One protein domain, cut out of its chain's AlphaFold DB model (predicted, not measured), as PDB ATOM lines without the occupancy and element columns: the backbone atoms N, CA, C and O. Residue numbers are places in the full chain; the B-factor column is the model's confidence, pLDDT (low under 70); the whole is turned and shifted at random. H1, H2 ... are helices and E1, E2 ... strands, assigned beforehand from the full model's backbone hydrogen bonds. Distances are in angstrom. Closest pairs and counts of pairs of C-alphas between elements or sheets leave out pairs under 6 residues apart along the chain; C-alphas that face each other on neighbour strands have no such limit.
ATOM      1  N   PRO A   4      16.019  31.384  32.527       77.06
ATOM      2  CA  PRO A   4      14.986  32.398  32.291       77.06
ATOM      3  C   PRO A   4      14.851  32.792  30.812       77.06
ATOM      4  O   PRO A   4      13.766  33.152  30.371       77.06
ATOM      5  N   PHE A   5      15.915  32.637  30.016       82.88
ATOM      6  CA  PHE A   5      15.906  32.904  28.573       82.88
ATOM      7  C   PHE A   5      15.751  31.634  27.716       82.88
ATOM      8  O   PHE A   5      16.151  31.630  26.556       82.88
ATOM      9  N   HIS A   6      15.204  30.534  28.253       79.38
ATOM     10  CA  HIS A   6      15.132  29.253  27.531       79.38
ATOM     11  C   HIS A   6      14.341  29.327  26.215       79.38
ATOM     12  O   HIS A   6      14.776  28.749  25.223       79.38
ATOM     13  N   ALA A   7      13.215  30.048  26.188       81.56
ATOM     14  CA  ALA A   7      12.443  30.245  24.959       81.56
ATOM     15  C   ALA A   7      13.284  30.969  23.894       81.56
ATOM     16  O   ALA A   7      13.475  30.451  22.799       81.56
ATOM     17  N   LEU A   8      13.913  32.087  24.274       81.12
ATOM     18  CA  LEU A   8      14.786  32.861  23.392       81.12
ATOM     19  C   LEU A   8      16.023  32.072  22.948       81.12
ATOM     20  O   LEU A   8      16.483  32.240  21.828       81.12
ATOM     21  N   ALA A   9      16.547  31.174  23.781       79.12
ATOM     22  CA  ALA A   9      17.702  30.347  23.440       79.12
ATOM     23  C   ALA A   9      17.429  29.367  22.286       79.12
ATOM     24  O   ALA A   9      18.379  28.971  21.607       79.12
ATOM     25  N   ARG A  10      16.158  28.992  22.063       77.75
ATOM     26  CA  ARG A  10      15.739  28.144  20.933       77.75
ATOM     27  C   ARG A  10      15.687  28.900  19.608       77.75
ATOM     28  O   ARG A  10      15.881  28.277  18.572       77.75
ATOM     29  N   GLU A  11      15.408  30.199  19.649       83.44
ATOM     30  CA  GLU A  11      15.216  31.035  18.457       83.44
ATOM     31  C   GLU A  11      16.474  31.851  18.137       83.44
ATOM     32  O   GLU A  11      16.932  31.860  17.003       83.44
ATOM     33  N   GLN A  12      17.075  32.478  19.150       85.88
ATOM     34  CA  GLN A  12      18.205  33.401  19.053       85.88
ATOM     35  C   GLN A  12      19.268  33.038  20.098       85.88
ATOM     36  O   GLN A  12      19.424  33.699  21.131       85.88
ATOM     37  N   THR A  13      20.008  31.959  19.836       84.94
ATOM     38  CA  THR A  13      20.975  31.399  20.791       84.94
ATOM     39  C   THR A  13      22.036  32.411  21.224       84.94
ATOM     40  O   THR A  13      22.277  32.542  22.418       84.94
ATOM     41  N   GLU A  14      22.635  33.162  20.296       87.75
ATOM     42  CA  GLU A  14      23.685  34.142  20.620       87.75
ATOM     43  C   GLU A  14      23.185  35.230  21.583       87.75
ATOM     44  O   GLU A  14      23.813  35.502  22.610       87.75
ATOM     45  N   LEU A  15      22.001  35.785  21.305       89.50
ATOM     46  CA  LEU A  15      21.369  36.789  22.156       89.50
ATOM     47  C   LEU A  15      21.087  36.227  23.553       89.50
ATOM     48  O   LEU A  15      21.460  36.834  24.558       89.50
ATOM     49  N   ALA A  16      20.491  35.036  23.627       90.38
ATOM     50  CA  ALA A  16      20.212  34.384  24.898       90.38
ATOM     51  C   ALA A  16      21.495  34.050  25.679       90.38
ATOM     52  O   ALA A  16      21.509  34.166  26.904       90.38
ATOM     53  N   CYS A  17      22.580  33.653  25.007       91.56
ATOM     54  CA  CYS A  17      23.867  33.406  25.653       91.56
ATOM     55  C   CYS A  17      24.425  34.696  26.277       91.56
ATOM     56  O   CYS A  17      24.837  34.674  27.438       91.56
ATOM     57  N   ASN A  18      24.388  35.819  25.552       92.38
ATOM     58  CA  ASN A  18      24.880  37.109  26.046       92.38
ATOM     59  C   ASN A  18      24.040  37.641  27.217       92.38
ATOM     60  O   ASN A  18      24.598  38.091  28.218       92.38
ATOM     61  N   MET A  19      22.712  37.519  27.144       93.75
ATOM     62  CA  MET A  19      21.822  37.902  28.249       93.75
ATOM     63  C   MET A  19      22.036  37.032  29.491       93.75
ATOM     64  O   MET A  19      22.125  37.552  30.603       93.75
ATOM     65  N   ASN A  20      22.167  35.713  29.315       92.06
ATOM     66  CA  ASN A  20      22.508  34.811  30.414       92.06
ATOM     67  C   ASN A  20      23.861  35.170  31.033       92.06
ATOM     68  O   ASN A  20      23.993  35.148  32.253       92.06
ATOM     69  N   HIS A  21      24.861  35.499  30.215       93.88
ATOM     70  CA  HIS A  21      26.176  35.888  30.709       93.88
ATOM     71  C   HIS A  21      26.084  37.153  31.566       93.88
ATOM     72  O   HIS A  21      26.525  37.131  32.708       93.88
ATOM     73  N   ALA A  22      25.423  38.204  31.069       94.44
ATOM     74  CA  ALA A  22      25.237  39.451  31.809       94.44
ATOM     75  C   ALA A  22      24.497  39.244  33.144       94.44
ATOM     76  O   ALA A  22      24.935  39.754  34.175       94.44
ATOM     77  N   LEU A  23      23.418  38.452  33.140       93.81
ATOM     78  CA  LEU A  23      22.663  38.116  34.350       93.81
ATOM     79  C   LEU A  23      23.546  37.420  35.394       93.81
ATOM     80  O   LEU A  23      23.565  37.814  36.556       93.81
ATOM     81  N   ILE A  24      24.270  36.378  34.985       93.81
ATOM     82  CA  ILE A  24      25.081  35.571  35.900       93.81
ATOM     83  C   ILE A  24      26.318  36.336  36.386       93.81
ATOM     84  O   ILE A  24      26.686  36.179  37.546       93.81
ATOM     85  N   THR A  25      26.918  37.194  35.556       94.31
ATOM     86  CA  THR A  25      27.997  38.099  35.977       94.31
ATOM     87  C   THR A  25      27.529  39.037  37.083       94.31
ATOM     88  O   THR A  25      28.161  39.070  38.131       94.31
ATOM     89  N   GLY A  26      26.378  39.701  36.925       93.75
ATOM     90  CA  GLY A  26      25.848  40.577  37.978       93.75
ATOM     91  C   GLY A  26      25.579  39.845  39.300       93.75
ATOM     92  O   GLY A  26      25.840  40.379  40.375       93.75
ATOM     93  N   VAL A  27      25.113  38.592  39.231       93.06
ATOM     94  CA  VAL A  27      24.953  37.743  40.424       93.06
ATOM     95  C   VAL A  27      26.308  37.374  41.034       93.06
ATOM     96  O   VAL A  27      26.449  37.414  42.252       93.06
ATOM     97  N   ALA A  28      27.305  37.020  40.221       93.00
ATOM     98  CA  ALA A  28      28.636  36.660  40.701       93.00
ATOM     99  C   ALA A  28      29.349  37.849  41.361       93.00
ATOM    100  O   ALA A  28      29.960  37.680  42.417       93.00
ATOM    101  N   ASP A  29      29.221  39.048  40.795       91.75
ATOM    102  CA  ASP A  29      29.797  40.278  41.349       91.75
ATOM    103  C   ASP A  29      29.207  40.604  42.731       91.75
ATOM    104  O   ASP A  29      29.929  41.010  43.641       91.75
ATOM    105  N   ALA A  30      27.915  40.328  42.943       92.81
ATOM    106  CA  ALA A  30      27.261  40.492  44.243       92.81
ATOM    107  C   ALA A  30      27.747  39.498  45.323       92.81
ATOM    108  O   ALA A  30      27.449  39.689  46.501       92.81
ATOM    109  N   LEU A  31      28.493  38.449  44.949       90.88
ATOM    110  CA  LEU A  31      29.050  37.440  45.864       90.88
ATOM    111  C   LEU A  31      30.485  37.757  46.326       90.88
ATOM    112  O   LEU A  31      31.158  36.894  46.899       90.88
ATOM    113  N   ALA A  32      30.973  38.977  46.086       84.25
ATOM    114  CA  ALA A  32      32.303  39.398  46.504       84.25
ATOM    115  C   ALA A  32      32.527  39.199  48.024       84.25
ATOM    116  O   ALA A  32      31.617  39.429  48.825       84.25
ATOM    117  N   PRO A  33      33.734  38.778  48.455       86.25
ATOM    118  CA  PRO A  33      34.931  38.543  47.638       86.25
ATOM    119  C   PRO A  33      35.006  37.139  47.004       86.25
ATOM    120  O   PRO A  33      35.985  36.824  46.337       86.25
ATOM    121  N   HIS A  34      33.993  36.286  47.181       87.69
ATOM    122  CA  HIS A  34      34.011  34.878  46.757       87.69
ATOM    123  C   HIS A  34      33.348  34.671  45.385       87.69
ATOM    124  O   HIS A  34      32.733  33.634  45.122       87.69
ATOM    125  N   SER A  35      33.457  35.669  44.509       89.88
ATOM    126  CA  SER A  35      32.821  35.682  43.194       89.88
ATOM    127  C   SER A  35      33.380  34.571  42.296       89.88
ATOM    128  O   SER A  35      34.581  34.555  42.025       89.88
ATOM    129  N   PRO A  36      32.552  33.627  41.811       92.12
ATOM    130  CA  PRO A  36      32.994  32.629  40.844       92.12
ATOM    131  C   PRO A  36      33.316  33.283  39.494       92.12
ATOM    132  O   PRO A  36      32.669  34.242  39.082       92.12
ATOM    133  N   ALA A  37      34.273  32.719  38.757       91.56
ATOM    134  CA  ALA A  37      34.588  33.197  37.418       91.56
ATOM    135  C   ALA A  37      33.488  32.775  36.432       91.56
ATOM    136  O   ALA A  37      33.206  31.582  36.264       91.56
ATOM    137  N   VAL A  38      32.893  33.758  35.760       94.62
ATOM    138  CA  VAL A  38      31.828  33.567  34.769       94.62
ATOM    139  C   VAL A  38      32.432  33.581  33.369       94.62
ATOM    140  O   VAL A  38      33.181  34.495  33.027       94.62
ATOM    141  N   ARG A  39      32.136  32.567  32.544       92.81
ATOM    142  CA  ARG A  39      32.570  32.539  31.136       92.81
ATOM    143  C   ARG A  39      31.488  32.041  30.195       92.81
ATOM    144  O   ARG A  39      30.729  31.130  30.525       92.81
ATOM    145  N   LEU A  40      31.511  32.568  28.973       92.00
ATOM    146  CA  LEU A  40      30.805  31.995  27.832       92.00
ATOM    147  C   LEU A  40      31.556  30.763  27.301       92.00
ATOM    148  O   LEU A  40      32.713  30.841  26.894       92.00
ATOM    149  N   ALA A  41      30.880  29.620  27.327       90.75
ATOM    150  CA  ALA A  41      31.302  28.342  26.771       90.75
ATOM    151  C   ALA A  41      30.081  27.580  26.201       90.75
ATOM    152  O   ALA A  41      29.606  26.618  26.826       90.75
ATOM    153  N   PRO A  42      29.563  28.001  25.027       86.25
ATOM    154  CA  PRO A  42      28.454  27.338  24.342       86.25
ATOM    155  C   PRO A  42      28.725  25.844  24.130       86.25
ATOM    156  O   PRO A  42      29.856  25.437  23.872       86.25
ATOM    157  N   GLY A  43      27.692  25.017  24.255       83.75
ATOM    158  CA  GLY A  43      27.798  23.579  24.027       83.75
ATOM    159  C   GLY A  43      26.424  22.916  23.937       83.75
ATOM    160  O   GLY A  43      25.444  23.475  24.436       83.75
ATOM    161  N   PRO A  44      26.333  21.735  23.307       80.62
ATOM    162  CA  PRO A  44      25.073  21.017  23.177       80.62
ATOM    163  C   PRO A  44      24.514  20.633  24.555       80.62
ATOM    164  O   PRO A  44      25.261  20.315  25.478       80.62
ATOM    165  N   ALA A  45      23.184  20.668  24.677       80.69
ATOM    166  CA  ALA A  45      22.428  20.248  25.862       80.69
ATOM    167  C   ALA A  45      22.800  20.946  27.193       80.69
ATOM    168  O   ALA A  45      22.519  20.414  28.268       80.69
ATOM    169  N   ARG A  46      23.392  22.150  27.156       84.31
ATOM    170  CA  ARG A  46      23.730  22.924  28.364       84.31
ATOM    171  C   ARG A  46      23.585  24.435  28.170       84.31
ATOM    172  O   ARG A  46      23.430  24.919  27.055       84.31
ATOM    173  N   CYS A  47      23.645  25.183  29.273       86.44
ATOM    174  CA  CYS A  47      23.710  26.646  29.229       86.44
ATOM    175  C   CYS A  47      25.042  27.102  28.614       86.44
ATOM    176  O   CYS A  47      26.076  26.477  28.851       86.44
ATOM    177  N   CYS A  48      25.036  28.217  27.876       90.94
ATOM    178  CA  CYS A  48      26.263  28.805  27.334       90.94
ATOM    179  C   CYS A  48      27.157  29.420  28.413       90.94
ATOM    180  O   CYS A  48      28.280  29.792  28.107       90.94
ATOM    181  N   VAL A  49      26.672  29.574  29.645       92.88
ATOM    182  CA  VAL A  49      27.420  30.177  30.750       92.88
ATOM    183  C   VAL A  49      27.920  29.086  31.679       92.88
ATOM    184  O   VAL A  49      27.142  28.255  32.150       92.88
ATOM    185  N   VAL A  50      29.221  29.106  31.956       92.81
ATOM    186  CA  VAL A  50      29.878  28.201  32.898       92.81
ATOM    187  C   VAL A  50      30.452  29.017  34.046       92.81
ATOM    188  O   VAL A  50      31.096  30.043  33.836       92.81
ATOM    189  N   LEU A  51      30.220  28.521  35.258       92.69
ATOM    190  CA  LEU A  51      30.788  29.044  36.491       92.69
ATOM    191  C   LEU A  51      31.984  28.183  36.886       92.69
ATOM    192  O   LEU A  51      31.861  26.961  37.002       92.69
TER     193      LEU A  51
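Overview. This is residues 4 to 51 of the 60 residues of an uncharacterized protein of Mycobacterium tuberculosis variant bovis BCG (UniProt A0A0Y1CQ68). A long helix, H2, runs along a rod; the short hairpin E1-E2 packs on one side of it, and a short helix, H1, makes a corner at its first end. The printed part has 48 residues, in the order H1, H2, E1, E2; the class is mixed, the two-stranded sheet antiparallel. It is only just compact, close to loose, with a radius of gyration of the C-alphas of 11.1 A and spans of 36 by 16 by 13 A.

Arrangement. H1, residues 6 to 11, and H2, residues 13 to 29, touch only at the corner, H2 with residues 15 to 17 alone; their closest C-alphas, Ala 9 and Ala 16, are 5.0 A apart. They run opposite ways at a shallow tilt of 31 degrees. Every O i to N i+4 pair is within hydrogen-bond range in H2, 1 of 2 in H1. The closest C-alphas of H2 and E1, residues 37 to 40, are Thr 25 and Val 38, 6.1 A; those of H2 and E2, residues 49 to 51, are His 21 and Val 49, 5.8 A. In the hairpin E1 and E2, N 39 and O 50 are 3.0 A apart, within hydrogen-bond range. H1 is apart from both strands.

Along the chain. H1 begins at C-alpha 6 (15.132, 29.253, 27.531). H2 is 24.1 A long, E1 10.4 A. E2 ends at C-alpha 51 (30.788, 29.044, 36.491).

Size, cuts and confidence. The C-alphas farthest apart, Glu 11 and Pro 33, are 36.0 A apart. The printed part has no cut or long link, and no printed residue is under 70 in pLDDT.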